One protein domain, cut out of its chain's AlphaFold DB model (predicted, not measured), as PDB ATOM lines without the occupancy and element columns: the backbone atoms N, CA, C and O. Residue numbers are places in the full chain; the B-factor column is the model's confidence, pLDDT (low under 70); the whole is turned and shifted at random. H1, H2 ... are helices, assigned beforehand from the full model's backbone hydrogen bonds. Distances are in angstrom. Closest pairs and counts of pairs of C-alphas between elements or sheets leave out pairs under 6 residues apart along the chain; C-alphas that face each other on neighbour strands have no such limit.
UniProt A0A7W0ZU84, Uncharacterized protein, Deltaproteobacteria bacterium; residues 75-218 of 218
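What this domain is: This is residues 75 to 218 of the 218 residues of an uncharacterized protein of Deltaproteobacteria bacterium (UniProt A0A7W0ZU84). Look for a loose rod built on one very long helix, H4: H1 and H3 run alongside it as an up-and-down bundle, each helix running against the one before it in the chain, while H5 folds back from the last end of H4 and slants away from it. Short H2 makes the turn between H1 and H3 at one end of the rod; at the other end a long link leads from H3 to H4, and there residues 139 to 146 stick out, while residues 210 to 218, with the last part of H5, stick out from the side of the rod. The printed part has 144 residues with five named helices, H1 to H5 in order, and no named strand; its class is all helix. It is loose, with a radius of gyration of the C-alphas of 20.0 A, and spans 67 by 30 by 30 A.

How they stand to each other: Start with H4, residues 142 to 183. H3, residues 104 to 128, touches it at a shallow tilt of 27 degrees, opposite ways, a helical hairpin; their closest C-alphas, of His 118 and Ala 161, are 5.4 A apart. H1, residues 75 to 94, touches H4 at residues 172 to 182 alone, the same way at a shallow tilt of 30 degrees, closest at the C-alphas of Ile 91 and Ala 179, 6.4 A apart. H1 also touches H3, at its residues 104 to 115 alone, opposite ways at a shallow tilt of 6 degrees; the closest C-alphas, of Val 88 and Leu 104, are 6.6 A apart. H2, residues 96 to 101, touches H1 at a steep tilt of 67 degrees, with the C-alphas of Glu 92 and Ala 99 closest at 5.4 A. On H4 look next at residues 167 to 181, which alone touch residues 191 to 202 of H5, residues 189 to 217: this helical hairpin runs opposite ways at a shallow tilt of 34.8 degrees, only just short of steep, closest at the C-alphas of Leu 174 and Ile 195, 6.5 A apart. H3 and H5 are near each other, and H1 and H5 are apart. Packing is mostly aligned. Every O i to N i+4 pair is within hydrogen-bond range in H1, H2, H3 and H4; in H5 it is 24 of 25.

Where its parts are: Find C-alpha 142 at (51.236, -4.267, -2.223); from there H4 runs 61.7 A to C-alpha 183. H1 begins at C-alpha 75 at (29.693, -37.924, 8.279) and is 28.9 A long; H2 is 8.5 A, H3 35.7 A. H5 is 43.4 A long and ends at C-alpha 217 at (58.661, -31.563, 5.917).

The domain as a whole: The C-alphas of Pro 139 and Ala 186, 67.0 A apart, are the two farthest apart. The printed part has no cut; the link from H3 to H4, residues 129 to 141, is long, and the others are tight. Confidence is low, with pLDDT under 70, at residues 130 to 140 and 212 to 218.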
ATOM      1  N   PRO A  75      30.479 -36.707   8.050       93.12
ATOM      2  CA  PRO A  75      29.693 -37.924   8.279       93.12
ATOM      3  C   PRO A  75      29.485 -38.767   7.016       93.12
ATOM      4  O   PRO A  75      29.424 -39.991   7.091       93.12
ATOM      5  N   ALA A  76      29.409 -38.118   5.848       92.06
ATOM      6  CA  ALA A  76      29.297 -38.796   4.564       92.06
ATOM      7  C   ALA A  76      30.545 -39.638   4.243       92.06
ATOM      8  O   ALA A  76      30.407 -40.782   3.822       92.06
ATOM      9  N   ARG A  77      31.756 -39.112   4.493       92.31
ATOM     10  CA  ARG A  77      33.006 -39.859   4.267       92.31
ATOM     11  C   ARG A  77      33.175 -40.996   5.275       92.31
ATOM     12  O   ARG A  77      33.599 -42.079   4.886       92.31
ATOM     13  N   SER A  78      32.751 -40.806   6.524       93.50
ATOM     14  CA  SER A  78      32.712 -41.897   7.508       93.50
ATOM     15  C   SER A  78      31.742 -43.011   7.102       93.50
ATOM     16  O   SER A  78      32.077 -44.185   7.224       93.50
ATOM     17  N   ALA A  79      30.558 -42.670   6.582       94.56
ATOM     18  CA  ALA A  79      29.600 -43.662   6.085       94.56
ATOM     19  C   ALA A  79      30.135 -44.421   4.859       94.56
ATOM     20  O   ALA A  79      29.986 -45.639   4.784       94.56
ATOM     21  N   GLN A  80      30.803 -43.719   3.937       94.88
ATOM     22  CA  GLN A  80      31.469 -44.331   2.785       94.88
ATOM     23  C   GLN A  80      32.559 -45.317   3.225       94.88
ATOM     24  O   GLN A  80      32.570 -46.449   2.756       94.88
ATOM     25  N   TYR A  81      33.407 -44.933   4.188       96.06
ATOM     26  CA  TYR A  81      34.408 -45.835   4.764       96.06
ATOM     27  C   TYR A  81      33.778 -47.095   5.365       96.06
ATOM     28  O   TYR A  81      34.254 -48.192   5.101       96.06
ATOM     29  N   VAL A  82      32.701 -46.965   6.148       95.94
ATOM     30  CA  VAL A  82      32.020 -48.127   6.746       95.94
ATOM     31  C   VAL A  82      31.489 -49.073   5.665       95.94
ATOM     32  O   VAL A  82      31.619 -50.288   5.803       95.94
ATOM     33  N   GLY A  83      30.937 -48.529   4.575       95.94
ATOM     34  CA  GLY A  83      30.511 -49.319   3.419       95.94
ATOM     35  C   GLY A  83      31.673 -50.065   2.760       95.94
ATOM     36  O   GLY A  83      31.589 -51.275   2.562       95.94
ATOM     37  N   LEU A  84      32.778 -49.366   2.486       96.31
ATOM     38  CA  LEU A  84      33.976 -49.960   1.887       96.31
ATOM     39  C   LEU A  84      34.604 -51.024   2.777       96.31
ATOM     40  O   LEU A  84      34.929 -52.108   2.306       96.31
ATOM     41  N   ARG A  85      34.718 -50.747   4.074       95.94
ATOM     42  CA  ARG A  85      35.222 -51.695   5.061       95.94
ATOM     43  C   ARG A  85      34.399 -52.981   5.060       95.94
ATOM     44  O   ARG A  85      34.983 -54.055   5.042       95.94
ATOM     45  N   SER A  86      33.068 -52.879   5.048       96.50
ATOM     46  CA  SER A  86      32.194 -54.059   4.989       96.50
ATOM     47  C   SER A  86      32.443 -54.886   3.725       96.50
ATOM     48  O   SER A  86      32.522 -56.106   3.812       96.50
ATOM     49  N   LEU A  87      32.605 -54.236   2.567       96.12
ATOM     50  CA  LEU A  87      32.920 -54.929   1.314       96.12
ATOM     51  C   LEU A  87      34.284 -55.619   1.379       96.12
ATOM     52  O   LEU A  87      34.395 -56.775   0.988       96.12
ATOM     53  N   VAL A  88      35.308 -54.947   1.903       95.94
ATOM     54  CA  VAL A  88      36.646 -55.534   2.063       95.94
ATOM     55  C   VAL A  88      36.619 -56.714   3.036       95.94
ATOM     56  O   VAL A  88      37.238 -57.732   2.752       95.94
ATOM     57  N   GLU A  89      35.872 -56.633   4.141       94.75
ATOM     58  CA  GLU A  89      35.698 -57.755   5.076       94.75
ATOM     59  C   GLU A  89      35.013 -58.964   4.410       94.75
ATOM     60  O   GLU A  89      35.403 -60.110   4.655       94.75
ATOM     61  N   ASP A  90      34.021 -58.727   3.547       95.38
ATOM     62  CA  ASP A  90      33.385 -59.786   2.760       95.38
ATOM     63  C   ASP A  90      34.367 -60.396   1.741       95.38
ATOM     64  O   ASP A  90      34.468 -61.621   1.648       95.38
ATOM     65  N   ILE A  91      35.157 -59.567   1.050       94.25
ATOM     66  CA  ILE A  91      36.192 -60.017   0.107       94.25
ATOM     67  C   ILE A  91      37.280 -60.834   0.819       94.25
ATOM     68  O   ILE A  91      37.640 -61.910   0.353       94.25
ATOM     69  N   GLU A  92      37.785 -60.379   1.966       94.06
ATOM     70  CA  GLU A  92      38.784 -61.112   2.755       94.06
ATOM     71  C   GLU A  92      38.267 -62.466   3.246       94.06
ATOM     72  O   GLU A  92      39.037 -63.420   3.380       94.06
ATOM     73  N   ARG A  93      36.965 -62.558   3.539       93.44
ATOM     74  CA  ARG A  93      36.332 -63.809   3.957       93.44
ATOM     75  C   ARG A  93      36.232 -64.796   2.798       93.44
ATOM     76  O   ARG A  93      36.509 -65.980   3.001       93.44
ATOM     77  N   ASP A  94      35.831 -64.320   1.625       93.06
ATOM     78  CA  ASP A  94      35.492 -65.179   0.492       93.06
ATOM     79  C   ASP A  94      36.723 -65.483  -0.394       93.06
ATOM     80  O   ASP A  94      36.866 -66.603  -0.890       93.06
ATOM     81  N   ALA A  95      37.655 -64.533  -0.533       92.69
ATOM     82  CA  ALA A  95      38.867 -64.616  -1.353       92.69
ATOM     83  C   ALA A  95      40.085 -63.921  -0.687       92.69
ATOM     84  O   ALA A  95      40.575 -62.897  -1.171       92.69
ATOM     85  N   PRO A  96      40.649 -64.493   0.399       91.44
ATOM     86  CA  PRO A  96      41.730 -63.860   1.166       91.44
ATOM     87  C   PRO A  96      43.015 -63.629   0.358       91.44
ATOM     88  O   PRO A  96      43.723 -62.659   0.590       91.44
ATOM     89  N   VAL A  97      43.316 -64.506  -0.606       91.00
ATOM     90  CA  VAL A  97      44.517 -64.395  -1.452       91.00
ATOM     91  C   VAL A  97      44.418 -63.192  -2.391       91.00
ATOM     92  O   VAL A  97      45.410 -62.502  -2.603       91.00
ATOM     93  N   ASP A  98      43.230 -62.931  -2.937       87.56
ATOM     94  CA  ASP A  98      42.999 -61.774  -3.800       87.56
ATOM     95  C   ASP A  98      42.982 -60.476  -2.991       87.56
ATOM     96  O   ASP A  98      43.567 -59.490  -3.429       87.56
ATOM     97  N   ALA A  99      42.396 -60.494  -1.790       90.62
ATOM     98  CA  ALA A  99      42.416 -59.356  -0.873       90.62
ATOM     99  C   ALA A  99      43.847 -58.938  -0.489       90.62
ATOM    100  O   ALA A  99      44.164 -57.747  -0.504       90.62
ATOM    101  N   ASP A 100      44.707 -59.920  -0.187       90.56
ATOM    102  CA  ASP A 100      46.123 -59.695   0.117       90.56
ATOM    103  C   ASP A 100      46.893 -59.225  -1.128       90.56
ATOM    104  O   ASP A 100      47.690 -58.295  -1.038       90.56
ATOM    105  N   ARG A 101      46.643 -59.829  -2.301       89.50
ATOM    106  CA  ARG A 101      47.299 -59.456  -3.570       89.50
ATOM    107  C   ARG A 101      46.978 -58.024  -4.000       89.50
ATOM    108  O   ARG A 101      47.840 -57.362  -4.562       89.50
ATOM    109  N   LEU A 102      45.742 -57.588  -3.777       88.62
ATOM    110  CA  LEU A 102      45.257 -56.245  -4.103       88.62
ATOM    111  C   LEU A 102      45.494 -55.239  -2.970       88.62
ATOM    112  O   LEU A 102      45.051 -54.099  -3.071       88.62
ATOM    113  N   GLU A 103      46.125 -55.671  -1.876       91.94
ATOM    114  CA  GLU A 103      46.428 -54.851  -0.703       91.94
ATOM    115  C   GLU A 103      45.225 -54.026  -0.200       91.94
ATOM    116  O   GLU A 103      45.365 -52.875   0.217       91.94
ATOM    117  N   LEU A 104      44.018 -54.611  -0.184       92.81
ATOM    118  CA  LEU A 104      42.773 -53.873   0.099       92.81
ATOM    119  C   LEU A 104      42.787 -53.154   1.457       92.81
ATOM    120  O   LEU A 104      42.177 -52.099   1.627       92.81
ATOM    121  N   GLN A 105      43.522 -53.694   2.431       93.38
ATOM    122  CA  GLN A 105      43.735 -53.030   3.714       93.38
ATOM    123  C   GLN A 105      44.580 -51.758   3.583       93.38
ATOM    124  O   GLN A 105      44.228 -50.744   4.183       93.38
ATOM    125  N   ALA A 106      45.654 -51.779   2.793       91.38
ATOM    126  CA  ALA A 106      46.454 -50.586   2.529       91.38
ATOM    127  C   ALA A 106      45.638 -49.537   1.758       91.38
ATOM    128  O   ALA A 106      45.733 -48.345   2.052       91.38
ATOM    129  N   LEU A 107      44.756 -49.984   0.859       92.81
ATOM    130  CA  LEU A 107      43.832 -49.116   0.135       92.81
ATOM    131  C   LEU A 107      42.837 -48.404   1.074       92.81
ATOM    132  O   LEU A 107      42.590 -47.207   0.927       92.81
ATOM    133  N   LEU A 108      42.317 -49.095   2.097       94.94
ATOM    134  CA  LEU A 108      41.498 -48.468   3.146       94.94
ATOM    135  C   LEU A 108      42.297 -47.452   3.976       94.94
ATOM    136  O   LEU A 108      41.780 -46.380   4.298       94.94
ATOM    137  N   ASP A 109      43.557 -47.752   4.306       94.44
ATOM    138  CA  ASP A 109      44.444 -46.794   4.979       94.44
ATOM    139  C   ASP A 109      44.664 -45.540   4.118       94.44
ATOM    140  O   ASP A 109      44.588 -44.412   4.619       94.44
ATOM    141  N   HIS A 110      44.884 -45.728   2.817       92.50
ATOM    142  CA  HIS A 110      45.043 -44.646   1.855       92.50
ATOM    143  C   HIS A 110      43.766 -43.795   1.741       92.50
ATOM    144  O   HIS A 110      43.832 -42.570   1.899       92.50
ATOM    145  N   PHE A 111      42.589 -44.422   1.623       95.25
ATOM    146  CA  PHE A 111      41.292 -43.734   1.633       95.25
ATOM    147  C   PHE A 111      41.136 -42.820   2.855       95.25
ATOM    148  O   PHE A 111      40.742 -41.659   2.731       95.25
ATOM    149  N   VAL A 112      41.479 -43.306   4.052       95.56
ATOM    150  CA  VAL A 112      41.365 -42.517   5.287       95.56
ATOM    151  C   VAL A 112      42.306 -41.307   5.274       95.56
ATOM    152  O   VAL A 112      41.887 -40.199   5.635       95.56
ATOM    153  N   ARG A 113      43.549 -41.474   4.802       93.12
ATOM    154  CA  ARG A 113      44.513 -40.365   4.657       93.12
ATOM    155  C   ARG A 113      44.023 -39.309   3.668       93.12
ATOM    156  O   ARG A 113      44.112 -38.106   3.958       93.12
ATOM    157  N   LEU A 114      43.477 -39.733   2.529       93.75
ATOM    158  CA  LEU A 114      42.882 -38.836   1.539       93.75
ATOM    159  C   LEU A 114      41.658 -38.115   2.101       93.75
ATOM    160  O   LEU A 114      41.556 -36.899   1.961       93.75
ATOM    161  N   ALA A 115      40.765 -38.821   2.796       95.31
ATOM    162  CA  ALA A 115      39.554 -38.248   3.376       95.31
ATOM    163  C   ALA A 115      39.891 -37.179   4.424       95.31
ATOM    164  O   ALA A 115      39.317 -36.083   4.411       95.31
ATOM    165  N   ALA A 116      40.875 -37.451   5.285       93.50
ATOM    166  CA  ALA A 116      41.385 -36.482   6.247       93.50
ATOM    167  C   ALA A 116      42.000 -35.256   5.552       93.50
ATOM    168  O   ALA A 116      41.758 -34.120   5.963       93.50
ATOM    169  N   SER A 117      42.773 -35.464   4.484       92.25
ATOM    170  CA  SER A 117      43.385 -34.377   3.710       92.25
ATOM    171  C   SER A 117      42.337 -33.531   2.987       92.25
ATOM    172  O   SER A 117      42.376 -32.304   3.065       92.25
ATOM    173  N   HIS A 118      41.356 -34.176   2.360       95.12
ATOM    174  CA  HIS A 118      40.242 -33.531   1.679       95.12
ATOM    175  C   HIS A 118      39.455 -32.649   2.651       95.12
ATOM    176  O   HIS A 118      39.218 -31.477   2.359       95.12
ATOM    177  N   GLN A 119      39.151 -33.156   3.849       94.44
ATOM    178  CA  GLN A 119      38.475 -32.365   4.873       94.44
ATOM    179  C   GLN A 119      39.286 -31.126   5.287       94.44
ATOM    180  O   GLN A 119      38.715 -30.043   5.396       94.44
ATOM    181  N   ARG A 120      40.614 -31.240   5.445       92.62
ATOM    182  CA  ARG A 120      41.476 -30.082   5.753       92.62
ATOM    183  C   ARG A 120      41.398 -29.007   4.668       92.62
ATOM    184  O   ARG A 120      41.377 -27.822   4.999       92.62
ATOM    185  N   PHE A 121      41.340 -29.394   3.392       92.62
ATOM    186  CA  PHE A 121      41.149 -28.435   2.302       92.62
ATOM    187  C   PHE A 121      39.759 -27.798   2.343       92.62
ATOM    188  O   PHE A 121      39.659 -26.581   2.216       92.62
ATOM    189  N   LEU A 122      38.699 -28.573   2.594       93.44
ATOM    190  CA  LEU A 122      37.350 -28.022   2.750       93.44
ATOM    191  C   LEU A 122      37.270 -27.021   3.909       93.44
ATOM    192  O   LEU A 122      36.667 -25.959   3.763       93.44
ATOM    193  N   ASP A 123      37.909 -27.312   5.038       92.06
ATOM    194  CA  ASP A 123      37.945 -26.400   6.182       92.06
ATOM    195  C   ASP A 123      38.766 -25.139   5.882       92.06
ATOM    196  O   ASP A 123      38.336 -24.032   6.214       92.06
ATOM    197  N   ALA A 124      39.888 -25.263   5.167       89.00
ATOM    198  CA  ALA A 124      40.654 -24.112   4.694       89.00
ATOM    199  C   ALA A 124      39.840 -23.222   3.734       89.00
ATOM    200  O   ALA A 124      39.882 -21.995   3.847       89.00
ATOM    201  N   LEU A 125      39.061 -23.821   2.827       90.81
ATOM    202  CA  LEU A 125      38.171 -23.098   1.912       90.81
ATOM    203  C   LEU A 125      37.032 -22.400   2.668       90.81
ATOM    204  O   LEU A 125      36.740 -21.235   2.398       90.81
ATOM    205  N   ARG A 126      36.439 -23.057   3.672       90.38
ATOM    206  CA  ARG A 126      35.408 -22.459   4.540       90.38
ATOM    207  C   ARG A 126      35.926 -21.228   5.285       90.38
ATOM    208  O   ARG A 126      35.233 -20.218   5.339       90.38
ATOM    209  N   LEU A 127      37.149 -21.293   5.818       87.06
ATOM    210  CA  LEU A 127      37.811 -20.150   6.461       87.06
ATOM    211  C   LEU A 127      38.193 -19.051   5.457       87.06
ATOM    212  O   LEU A 127      38.255 -17.873   5.812       87.06
ATOM    213  N   GLY A 128      38.459 -19.430   4.205       79.75
ATOM    214  CA  GLY A 128      38.770 -18.515   3.111       79.75
ATOM    215  C   GLY A 128      37.609 -17.590   2.739       79.75
ATOM    216  O   GLY A 128      37.869 -16.429   2.409       79.75
ATOM    217  N   GLY A 129      36.368 -18.071   2.870       75.94
ATOM    218  CA  GLY A 129      35.147 -17.360   2.488       75.94
ATOM    219  C   GLY A 129      34.992 -17.188   0.971       75.94
ATOM    220  O   GLY A 129      35.778 -17.714   0.185       75.94
ATOM    221  N   ASP A 130      33.983 -16.419   0.558       69.50
ATOM    222  CA  ASP A 130      33.722 -16.095  -0.851       69.50
ATOM    223  C   ASP A 130      34.745 -15.059  -1.363       69.50
ATOM    224  O   ASP A 130      34.486 -13.856  -1.444       69.50
ATOM    225  N   LEU A 131      35.948 -15.523  -1.709       67.12
ATOM    226  CA  LEU A 131      36.951 -14.725  -2.416       67.12
ATOM    227  C   LEU A 131      36.576 -14.648  -3.898       67.12
ATOM    228  O   LEU A 131      37.171 -15.306  -4.745       67.12
ATOM    229  N   LYS A 132      35.556 -13.853  -4.227       62.94
ATOM    230  CA  LYS A 132      35.225 -13.599  -5.631       62.94
ATOM    231  C   LYS A 132      36.298 -12.701  -6.245       62.94
ATOM    232  O   LYS A 132      36.641 -11.687  -5.624       62.94
ATOM    233  N   PRO A 133      36.802 -13.020  -7.453       57.09
ATOM    234  CA  PRO A 133      37.638 -12.092  -8.190       57.09
ATOM    235  C   PRO A 133      36.812 -10.828  -8.395       57.09
ATOM    236  O   PRO A 133      35.812 -10.804  -9.111       57.09
ATOM    237  N   THR A 134      37.167  -9.780  -7.662       56.31
ATOM    238  CA  THR A 134      36.566  -8.478  -7.886       56.31
ATOM    239  C   THR A 134      37.164  -8.021  -9.207       56.31
ATOM    240  O   THR A 134      38.366  -7.783  -9.268       56.31
ATOM    241  N   ASN A 135      36.352  -7.913 -10.260       52.94
ATOM    242  CA  ASN A 135      36.734  -7.351 -11.567       52.94
ATOM    243  C   ASN A 135      37.215  -5.885 -11.485       52.94
ATOM    244  O   ASN A 135      37.255  -5.183 -12.491       52.94
ATOM    245  N   SER A 136      37.544  -5.378 -10.296       51.44
ATOM    246  CA  SER A 136      38.142  -4.071 -10.139       51.44
ATOM    247  C   SER A 136      39.595  -4.160 -10.570       51.44
ATOM    248  O   SER A 136      40.394  -4.848  -9.930       51.44
ATOM    249  N   GLU A 137      39.916  -3.422 -11.622       56.94
ATOM    250  CA  GLU A 137      41.242  -2.901 -11.934       56.94
ATOM    251  C   GLU A 137      41.818  -2.217 -10.682       56.94
ATOM    252  O   GLU A 137      41.710  -1.009 -10.476       56.94
ATOM    253  N   LEU A 138      42.353  -3.011  -9.755       60.81
ATOM    254  CA  LEU A 138      43.015  -2.501  -8.569       60.81
ATOM    255  C   LEU A 138      44.355  -1.923  -9.029       60.81
ATOM    256  O   LEU A 138      45.140  -2.656  -9.636       60.81
ATOM    257  N   PRO A 139      44.647  -0.640  -8.751       62.03
ATOM    258  CA  PRO A 139      45.942  -0.070  -9.083       62.03
ATOM    259  C   PRO A 139      47.057  -0.894  -8.415       62.03
ATOM    260  O   PRO A 139      46.869  -1.350  -7.276       62.03
ATOM    261  N   PRO A 140      48.204  -1.093  -9.096       67.69
ATOM    262  CA  PRO A 140      49.278  -1.954  -8.615       67.69
ATOM    263  C   PRO A 140      49.779  -1.438  -7.268       67.69
ATOM    264  O   PRO A 140      50.415  -0.390  -7.155       67.69
ATOM    265  N   SER A 141      49.434  -2.167  -6.214       75.75
ATOM    266  CA  SER A 141      49.767  -1.857  -4.833       75.75
ATOM    267  C   SER A 141      50.131  -3.151  -4.114       75.75
ATOM    268  O   SER A 141      49.627  -4.223  -4.436       75.75
ATOM    269  N   ARG A 142      50.936  -3.076  -3.048       72.88
ATOM    270  CA  ARG A 142      51.236  -4.267  -2.223       72.88
ATOM    271  C   ARG A 142      49.967  -4.990  -1.745       72.88
ATOM    272  O   ARG A 142      49.985  -6.193  -1.509       72.88
ATOM    273  N   ARG A 143      48.855  -4.258  -1.608       74.62
ATOM    274  CA  ARG A 143      47.546  -4.805  -1.244       74.62
ATOM    275  C   ARG A 143      46.892  -5.577  -2.396       74.62
ATOM    276  O   ARG A 143      46.322  -6.628  -2.123       74.62
ATOM    277  N   SER A 144      46.992  -5.112  -3.647       79.12
ATOM    278  CA  SER A 144      46.493  -5.859  -4.813       79.12
ATOM    279  C   SER A 144      47.263  -7.165  -5.011       79.12
ATOM    280  O   SER A 144      46.639  -8.202  -5.223       79.12
ATOM    281  N   ASP A 145      48.584  -7.160  -4.826       81.94
ATOM    282  CA  ASP A 145      49.414  -8.369  -4.967       81.94
ATOM    283  C   ASP A 145      49.067  -9.433  -3.918       81.94
ATOM    284  O   ASP A 145      48.973 -10.625  -4.226       81.94
ATOM    285  N   LEU A 146      48.824  -9.010  -2.671       83.75
ATOM    286  CA  LEU A 146      48.383  -9.903  -1.597       83.75
ATOM    287  C   LEU A 146      47.008 -10.515  -1.883       83.75
ATOM    288  O   LEU A 146      46.813 -11.705  -1.636       83.75
ATOM    289  N   VAL A 147      46.067  -9.730  -2.418       83.50
ATOM    290  CA  VAL A 147      44.739 -10.227  -2.809       83.50
ATOM    291  C   VAL A 147      44.858 -11.240  -3.947       83.50
ATOM    292  O   VAL A 147      44.322 -12.339  -3.827       83.50
ATOM    293  N   VAL A 148      45.628 -10.935  -4.997       84.38
ATOM    294  CA  VAL A 148      45.864 -11.855  -6.123       84.38
ATOM    295  C   VAL A 148      46.516 -13.153  -5.647       84.38
ATOM    296  O   VAL A 148      46.081 -14.240  -6.027       84.38
ATOM    297  N   ARG A 149      47.523 -13.073  -4.769       85.06
ATOM    298  CA  ARG A 149      48.168 -14.263  -4.192       85.06
ATOM    299  C   ARG A 149      47.188 -15.100  -3.368       85.06
ATOM    300  O   ARG A 149      47.232 -16.325  -3.445       85.06
ATOM    301  N   ARG A 150      46.308 -14.458  -2.593       85.12
ATOM    302  CA  ARG A 150      45.295 -15.149  -1.786       85.12
ATOM    303  C   ARG A 150      44.258 -15.855  -2.661       85.12
ATOM    304  O   ARG A 150      43.945 -17.000  -2.362       85.12
ATOM    305  N   ILE A 151      43.790 -15.214  -3.734       86.50
ATOM    306  CA  ILE A 151      42.866 -15.819  -4.708       86.50
ATOM    307  C   ILE A 151      43.516 -17.044  -5.359       86.50
ATOM    308  O   ILE A 151      42.963 -18.131  -5.278       86.50
ATOM    309  N   ARG A 152      44.746 -16.918  -5.877       87.50
ATOM    310  CA  ARG A 152      45.467 -18.060  -6.475       87.50
ATOM    311  C   ARG A 152      45.642 -19.229  -5.505       87.50
ATOM    312  O   ARG A 152      45.509 -20.379  -5.898       87.50
ATOM    313  N   CYS A 153      45.957 -18.939  -4.243       88.06
ATOM    314  CA  CYS A 153      46.076 -19.967  -3.209       88.06
ATOM    315  C   CYS A 153      44.726 -20.651  -2.938       88.06
ATOM    316  O   CYS A 153      44.667 -21.870  -2.811       88.06
ATOM    317  N   PHE A 154      43.640 -19.875  -2.889       89.69
ATOM    318  CA  PHE A 154      42.285 -20.395  -2.721       89.69
ATOM    319  C   PHE A 154      41.871 -21.300  -3.890       89.69
ATOM    320  O   PHE A 154      41.401 -22.411  -3.651       89.69
ATOM    321  N   ASP A 155      42.127 -20.879  -5.132       90.38
ATOM    322  CA  ASP A 155      41.849 -21.671  -6.335       90.38
ATOM    323  C   ASP A 155      42.655 -22.977  -6.352       90.38
ATOM    324  O   ASP A 155      42.100 -24.043  -6.614       90.38
ATOM    325  N   ALA A 156      43.941 -22.928  -5.983       89.50
ATOM    326  CA  ALA A 156      44.779 -24.122  -5.871       89.50
ATOM    327  C   ALA A 156      44.262 -25.097  -4.797       89.50
ATOM    328  O   ALA A 156      44.197 -26.304  -5.030       89.50
ATOM    329  N   CYS A 157      43.849 -24.591  -3.629       91.25
ATOM    330  CA  CYS A 157      43.226 -25.405  -2.582       91.25
ATOM    331  C   CYS A 157      41.919 -26.048  -3.057       91.25
ATOM    332  O   CYS A 157      41.663 -27.210  -2.746       91.25
ATOM    333  N   ARG A 158      41.101 -25.309  -3.815       93.44
ATOM    334  CA  ARG A 158      39.856 -25.817  -4.391       93.44
ATOM    335  C   ARG A 158      40.121 -26.928  -5.399       93.44
ATOM    336  O   ARG A 158      39.544 -28.000  -5.264       93.44
ATOM    337  N   GLN A 159      41.028 -26.701  -6.345       93.12
ATOM    338  CA  GLN A 159      41.407 -27.707  -7.332       93.12
ATOM    339  C   GLN A 159      41.950 -28.972  -6.655       93.12
ATOM    340  O   GLN A 159      41.611 -30.085  -7.049       93.12
ATOM    341  N   ARG A 160      42.751 -28.819  -5.591       92.25
ATOM    342  CA  ARG A 160      43.265 -29.965  -4.831       92.25
ATOM    343  C   ARG A 160      42.158 -30.713  -4.089       92.25
ATOM    344  O   ARG A 160      42.212 -31.936  -4.034       92.25
ATOM    345  N   ALA A 161      41.161 -30.012  -3.548       93.25
ATOM    346  CA  ALA A 161      39.999 -30.638  -2.922       93.25
ATOM    347  C   ALA A 161      39.159 -31.433  -3.934       93.25
ATOM    348  O   ALA A 161      38.784 -32.563  -3.646       93.25
ATOM    349  N   GLU A 162      38.908 -30.867  -5.118       94.50
ATOM    350  CA  GLU A 162      38.177 -31.536  -6.205       94.50
ATOM    351  C   GLU A 162      38.919 -32.795  -6.683       94.50
ATOM    352  O   GLU A 162      38.310 -33.854  -6.807       94.50
ATOM    353  N   TRP A 163      40.242 -32.711  -6.855       94.69
ATOM    354  CA  TRP A 163      41.072 -33.868  -7.197       94.69
ATOM    355  C   TRP A 163      41.033 -34.959  -6.114       94.69
ATOM    356  O   TRP A 163      40.794 -36.118  -6.428       94.69
ATOM    357  N   LEU A 164      41.173 -34.593  -4.833       93.31
ATOM    358  CA  LEU A 164      41.069 -35.555  -3.726       93.31
ATOM    359  C   LEU A 164      39.686 -36.212  -3.649       93.31
ATOM    360  O   LEU A 164      39.574 -37.364  -3.245       93.31
ATOM    361  N   ALA A 165      38.622 -35.478  -3.984       94.75
ATOM    362  CA  ALA A 165      37.276 -36.030  -4.009       94.75
ATOM    363  C   ALA A 165      37.123 -37.088  -5.108       94.75
ATOM    364  O   ALA A 165      36.574 -38.147  -4.820       94.75
ATOM    365  N   ALA A 166      37.643 -36.817  -6.310       94.50
ATOM    366  CA  ALA A 166      37.647 -37.777  -7.411       94.50
ATOM    367  C   ALA A 166      38.440 -39.043  -7.061       94.50
ATOM    368  O   ALA A 166      37.982 -40.145  -7.336       94.50
ATOM    369  N   GLU A 167      39.577 -38.887  -6.383       93.12
ATOM    370  CA  GLU A 167      40.411 -40.009  -5.951       93.12
ATOM    371  C   GLU A 167      39.697 -40.918  -4.940       93.12
ATOM    372  O   GLU A 167      39.674 -42.139  -5.072       93.12
ATOM    373  N   LEU A 168      39.031 -40.318  -3.948       95.25
ATOM    374  CA  LEU A 168      38.217 -41.062  -2.982       95.25
ATOM    375  C   LEU A 168      37.099 -41.860  -3.659       95.25
ATOM    376  O   LEU A 168      36.757 -42.950  -3.202       95.25
ATOM    377  N   ASP A 169      36.518 -41.308  -4.721       94.62
ATOM    378  CA  ASP A 169      35.446 -41.956  -5.465       94.62
ATOM    379  C   ASP A 169      36.000 -43.060  -6.392       94.62
ATOM    380  O   ASP A 169      35.368 -44.105  -6.528       94.62
ATOM    381  N   ALA A 170      37.214 -42.898  -6.933       92.50
ATOM    382  CA  ALA A 170      37.917 -43.935  -7.694       92.50
ATOM    383  C   ALA A 170      38.257 -45.162  -6.829       92.50
ATOM    384  O   ALA A 170      38.076 -46.297  -7.266       92.50
ATOM    385  N   ILE A 171      38.678 -44.948  -5.577       93.50
ATOM    386  CA  ILE A 171      38.899 -46.038  -4.614       93.50
ATOM    387  C   ILE A 171      37.589 -46.777  -4.310       93.50
ATOM    388  O   ILE A 171      37.571 -48.008  -4.268       93.50
ATOM    389  N   ASP A 172      36.485 -46.044  -4.110       94.75
ATOM    390  CA  ASP A 172      35.171 -46.661  -3.883       94.75
ATOM    391  C   ASP A 172      34.726 -47.509  -5.080       94.75
ATOM    392  O   ASP A 172      34.250 -48.632  -4.901       94.75
ATOM    393  N   GLU A 173      34.930 -47.005  -6.296       94.00
ATOM    394  CA  GLU A 173      34.644 -47.725  -7.535       94.00
ATOM    395  C   GLU A 173      35.490 -49.002  -7.659       94.00
ATOM    396  O   GLU A 173      34.933 -50.076  -7.894       94.00
ATOM    397  N   LEU A 174      36.803 -48.921  -7.421       93.00
ATOM    398  CA  LEU A 174      37.711 -50.069  -7.484       93.00
ATOM    399  C   LEU A 174      37.285 -51.189  -6.527       93.00
ATOM    400  O   LEU A 174      37.142 -52.339  -6.944       93.00
ATOM    401  N   VAL A 175      37.030 -50.871  -5.254       93.81
ATOM    402  CA  VAL A 175      36.614 -51.878  -4.261       93.81
ATOM    403  C   VAL A 175      35.297 -52.539  -4.669       93.81
ATOM    404  O   VAL A 175      35.133 -53.752  -4.514       93.81
ATOM    405  N   ARG A 176      34.358 -51.774  -5.236       93.94
ATOM    406  CA  ARG A 176      33.091 -52.323  -5.736       93.94
ATOM    407  C   ARG A 176      33.280 -53.219  -6.952       93.94
ATOM    408  O   ARG A 176      32.617 -54.251  -7.019       93.94
ATOM    409  N   LEU A 177      34.172 -52.869  -7.879       91.56
ATOM    410  CA  LEU A 177      34.498 -53.708  -9.035       91.56
ATOM    411  C   LEU A 177      35.097 -55.046  -8.594       91.56
ATOM    412  O   LEU A 177      34.666 -56.096  -9.069       91.56
ATOM    413  N   VAL A 178      36.012 -55.024  -7.621       91.19
ATOM    414  CA  VAL A 178      36.587 -56.242  -7.031       91.19
ATOM    415  C   VAL A 178      35.499 -57.086  -6.360       91.19
ATOM    416  O   VAL A 178      35.396 -58.286  -6.625       91.19
ATOM    417  N   ALA A 179      34.632 -56.469  -5.550       92.06
ATOM    418  CA  ALA A 179      33.512 -57.166  -4.915       92.06
ATOM    419  C   ALA A 179      32.566 -57.794  -5.956       92.06
ATOM    420  O   ALA A 179      32.143 -58.942  -5.817       92.06
ATOM    421  N   GLN A 180      32.258 -57.061  -7.028       90.81
ATOM    422  CA  GLN A 180      31.400 -57.528  -8.113       90.81
ATOM    423  C   GLN A 180      32.033 -58.697  -8.873       90.81
ATOM    424  O   GLN A 180      31.336 -59.671  -9.167       90.81
ATOM    425  N   LYS A 181      33.338 -58.636  -9.162       89.19
ATOM    426  CA  LYS A 181      34.069 -59.721  -9.826       89.19
ATOM    427  C   LYS A 181      34.036 -61.006  -9.005       89.19
ATOM    428  O   LYS A 181      33.801 -62.079  -9.555       89.19
ATOM    429  N   LEU A 182      34.211 -60.895  -7.691       87.94
ATOM    430  CA  LEU A 182      34.159 -62.043  -6.787       87.94
ATOM    431  C   LEU A 182      32.747 -62.624  -6.664       87.94
ATOM    432  O   LEU A 182      32.577 -63.842  -6.699       87.94
ATOM    433  N   ALA A 183      31.726 -61.768  -6.593       87.75
ATOM    434  CA  ALA A 183      30.333 -62.204  -6.566       87.75
ATOM    435  C   ALA A 183      29.883 -62.845  -7.892       87.75
ATOM    436  O   ALA A 183      29.003 -63.708  -7.903       87.75
ATOM    437  N   CYS A 184      30.457 -62.421  -9.019       87.56
ATOM    438  CA  CYS A 184      30.113 -62.888 -10.360       87.56
ATOM    439  C   CYS A 184      31.380 -63.222 -11.169       87.56
ATOM    440  O   CYS A 184      31.769 -62.452 -12.045       87.56
ATOM    441  N   PRO A 185      31.995 -64.401 -10.972       80.38
ATOM    442  CA  PRO A 185      33.241 -64.761 -11.660       80.38
ATOM    443  C   PRO A 185      33.105 -64.880 -13.183       80.38
ATOM    444  O   PRO A 185      34.089 -64.772 -13.906       80.38
ATOM    445  N   ALA A 186      31.881 -65.115 -13.670       81.19
ATOM    446  CA  ALA A 186      31.555 -65.190 -15.093       81.19
ATOM    447  C   ALA A 186      31.434 -63.810 -15.769       81.19
ATOM    448  O   ALA A 186      31.163 -63.749 -16.966       81.19
ATOM    449  N   LEU A 187      31.579 -62.720 -15.008       74.25
ATOM    450  CA  LEU A 187      31.620 -61.366 -15.547       74.25
ATOM    451  C   LEU A 187      32.919 -61.163 -16.348       74.25
ATOM    452  O   LEU A 187      33.973 -61.694 -15.979       74.25
ATOM    453  N   ASP A 188      32.790 -60.424 -17.449       70.00
ATOM    454  CA  ASP A 188      33.707 -60.379 -18.596       70.00
ATOM    455  C   ASP A 188      35.175 -60.042 -18.265       70.00
ATOM    456  O   ASP A 188      35.480 -59.447 -17.226       70.00
ATOM    457  N   ALA A 189      36.084 -60.380 -19.189       70.69
ATOM    458  CA  ALA A 189      37.519 -60.063 -19.097       70.69
ATOM    459  C   ALA A 189      37.798 -58.546 -19.018       70.69
ATOM    460  O   ALA A 189      38.826 -58.125 -18.489       70.69
ATOM    461  N   ASP A 190      36.852 -57.727 -19.483       78.75
ATOM    462  CA  ASP A 190      36.908 -56.264 -19.422       78.75
ATOM    463  C   ASP A 190      36.982 -55.732 -17.980       78.75
ATOM    464  O   ASP A 190      37.590 -54.692 -17.734       78.75
ATOM    465  N   VAL A 191      36.413 -56.455 -17.007       80.75
ATOM    466  CA  VAL A 191      36.431 -56.053 -15.590       80.75
ATOM    467  C   VAL A 191      37.822 -56.227 -14.987       80.75
ATOM    468  O   VAL A 191      38.256 -55.387 -14.207       80.75
ATOM    469  N   ASP A 192      38.537 -57.285 -15.371       80.56
ATOM    470  CA  ASP A 192      39.897 -57.533 -14.883       80.56
ATOM    471  C   ASP A 192      40.865 -56.475 -15.436       80.56
ATOM    472  O   ASP A 192      41.663 -55.913 -14.686       80.56
ATOM    473  N   GLY A 193      40.725 -56.121 -16.720       81.75
ATOM    474  CA  GLY A 193      41.494 -55.033 -17.331       81.75
ATOM    475  C   GLY A 193      41.198 -53.660 -16.717       81.75
ATOM    476  O   GLY A 193      42.109 -52.852 -16.543       81.75
ATOM    477  N   GLU A 194      39.945 -53.396 -16.341       84.31
ATOM    478  CA  GLU A 194      39.574 -52.162 -15.644       84.31
ATOM    479  C   GLU A 194      40.146 -52.113 -14.221       84.31
ATOM    480  O   GLU A 194      40.665 -51.075 -13.815       84.31
ATOM    481  N   ILE A 195      40.126 -53.226 -13.479       83.69
ATOM    482  CA  ILE A 195      40.760 -53.319 -12.154       83.69
ATOM    483  C   ILE A 195      42.261 -53.023 -12.263       83.69
ATOM    484  O   ILE A 195      42.772 -52.190 -11.518       83.69
ATOM    485  N   GLU A 196      42.961 -53.651 -13.212       85.69
ATOM    486  CA  GLU A 196      44.394 -53.414 -13.435       85.69
ATOM    487  C   GLU A 196      44.689 -51.958 -13.819       85.69
ATOM    488  O   GLU A 196      45.608 -51.348 -13.270       85.69
ATOM    489  N   ARG A 197      43.881 -51.371 -14.713       87.31
ATOM    490  CA  ARG A 197      44.011 -49.963 -15.107       87.31
ATOM    491  C   ARG A 197      43.863 -49.029 -13.907       87.31
ATOM    492  O   ARG A 197      44.652 -48.101 -13.758       87.31
ATOM    493  N   ARG A 198      42.867 -49.270 -13.052       82.75
ATOM    494  CA  ARG A 198      42.605 -48.434 -11.874       82.75
ATOM    495  C   ARG A 198      43.681 -48.567 -10.808       82.75
ATOM    496  O   ARG A 198      44.068 -47.554 -10.244       82.75
ATOM    497  N   LEU A 199      44.196 -49.770 -10.561       82.94
ATOM    498  CA  LEU A 199      45.330 -49.955  -9.649       82.94
ATOM    499  C   LEU A 199      46.544 -49.146 -10.107       82.94
ATOM    500  O   LEU A 199      47.150 -48.443  -9.307       82.94
ATOM    501  N   TRP A 200      46.842 -49.183 -11.406       84.38
ATOM    502  CA  TRP A 200      47.945 -48.413 -11.969       84.38
ATOM    503  C   TRP A 200      47.749 -46.896 -11.809       84.38
ATOM    504  O   TRP A 200      48.688 -46.194 -11.443       84.38
ATOM    505  N   GLU A 201      46.529 -46.388 -12.025       82.38
ATOM    506  CA  GLU A 201      46.201 -44.971 -11.805       82.38
ATOM    507  C   GLU A 201      46.391 -44.545 -10.338       82.38
ATOM    508  O   GLU A 201      46.936 -43.471 -10.084       82.38
ATOM    509  N   LEU A 202      45.988 -45.385  -9.379       79.12
ATOM    510  CA  LEU A 202      46.135 -45.100  -7.947       79.12
ATOM    511  C   LEU A 202      47.609 -45.114  -7.501       79.12
ATOM    512  O   LEU A 202      48.027 -44.235  -6.748       79.12
ATOM    513  N   ASP A 203      48.416 -46.055  -8.000       79.44
ATOM    514  CA  ASP A 203      49.848 -46.144  -7.667       79.44
ATOM    515  C   ASP A 203      50.626 -44.891  -8.111       79.44
ATOM    516  O   ASP A 203      51.491 -44.385  -7.385       79.44
ATOM    517  N   GLU A 204      50.315 -44.346  -9.295       77.31
ATOM    518  CA  GLU A 204      50.910 -43.084  -9.758       77.31
ATOM    519  C   GLU A 204      50.554 -41.911  -8.834       77.31
ATOM    520  O   GLU A 204      51.383 -41.031  -8.562       77.31
ATOM    521  N   VAL A 205      49.317 -41.900  -8.341       72.38
ATOM    522  CA  VAL A 205      48.809 -40.865  -7.446       72.38
ATOM    523  C   VAL A 205      49.458 -40.946  -6.065       72.38
ATOM    524  O   VAL A 205      49.852 -39.905  -5.524       72.38
ATOM    525  N   ASP A 206      49.616 -42.146  -5.512       74.12
ATOM    526  CA  ASP A 206      50.257 -42.363  -4.214       74.12
ATOM    527  C   ASP A 206      51.696 -41.827  -4.209       74.12
ATOM    528  O   ASP A 206      52.088 -41.039  -3.338       74.12
ATOM    529  N   LEU A 207      52.455 -42.123  -5.266       74.00
ATOM    530  CA  LEU A 207      53.824 -41.638  -5.434       74.00
ATOM    531  C   LEU A 207      53.892 -40.101  -5.552       74.00
ATOM    532  O   LEU A 207      54.803 -39.451  -5.019       74.00
ATOM    533  N   ALA A 208      52.910 -39.485  -6.212       71.12
ATOM    534  CA  ALA A 208      52.789 -38.030  -6.291       71.12
ATOM    535  C   ALA A 208      52.395 -37.389  -4.945       71.12
ATOM    536  O   ALA A 208      52.785 -36.251  -4.655       71.12
ATOM    537  N   LEU A 209      51.618 -38.085  -4.113       71.44
ATOM    538  CA  LEU A 209      51.217 -37.593  -2.800       71.44
ATOM    539  C   LEU A 209      52.383 -37.642  -1.808       71.44
ATOM    540  O   LEU A 209      52.627 -36.641  -1.128       71.44
ATOM    541  N   ASP A 210      53.120 -38.750  -1.766       74.94
ATOM    542  CA  ASP A 210      54.270 -38.922  -0.875       74.94
ATOM    543  C   ASP A 210      55.373 -37.904  -1.181       74.94
ATOM    544  O   ASP A 210      55.840 -37.195  -0.287       74.94
ATOM    545  N   THR A 211      55.696 -37.703  -2.462       72.50
ATOM    546  CA  THR A 211      56.663 -36.669  -2.875       72.50
ATOM    547  C   THR A 211      56.223 -35.252  -2.490       72.50
ATOM    548  O   THR A 211      57.056 -34.426  -2.108       72.50
ATOM    549  N   ALA A 212      54.922 -34.950  -2.537       65.50
ATOM    550  CA  ALA A 212      54.392 -33.650  -2.128       65.50
ATOM    551  C   ALA A 212      54.366 -33.455  -0.599       65.50
ATOM    552  O   ALA A 212      54.487 -32.321  -0.121       65.50
ATOM    553  N   LEU A 213      54.188 -34.530   0.178       64.75
ATOM    554  CA  LEU A 213      54.234 -34.492   1.641       64.75
ATOM    555  C   LEU A 213      55.672 -34.344   2.154       64.75
ATOM    556  O   LEU A 213      55.906 -33.514   3.038       64.75
ATOM    557  N   ASP A 214      56.631 -35.046   1.551       68.75
ATOM    558  CA  ASP A 214      58.055 -34.965   1.904       68.75
ATOM    559  C   ASP A 214      58.641 -33.571   1.644       68.75
ATOM    560  O   ASP A 214      59.356 -33.019   2.483       68.75
ATOM    561  N   GLN A 215      58.256 -32.926   0.537       63.72
ATOM    562  CA  GLN A 215      58.655 -31.545   0.232       63.72
ATOM    563  C   GLN A 215      58.143 -30.507   1.242       63.72
ATOM    564  O   GLN A 215      58.610 -29.371   1.242       63.72
ATOM    565  N   ARG A 216      57.166 -30.862   2.081       47.06
ATOM    566  CA  ARG A 216      56.586 -29.969   3.092       47.06
ATOM    567  C   ARG A 216      57.208 -30.155   4.479       47.06
ATOM    568  O   ARG A 216      56.971 -29.321   5.353       47.06
ATOM    569  N   ALA A 217      57.940 -31.251   4.684       49.75
ATOM    570  CA  ALA A 217      58.661 -31.563   5.917       49.75
ATOM    571  C   ALA A 217      60.130 -31.093   5.895       49.75
ATOM    572  O   ALA A 217      60.737 -30.984   6.963       49.75
ATOM    573  N   ALA A 218      60.674 -30.816   4.705       46.97
ATOM    574  CA  ALA A 218      61.976 -30.182   4.478       46.97
ATOM    575  C   ALA A 218      61.882 -28.646   4.491       46.97
ATOM    576  O   ALA A 218      62.852 -28.011   4.966       46.97
TER     577      ALA A 218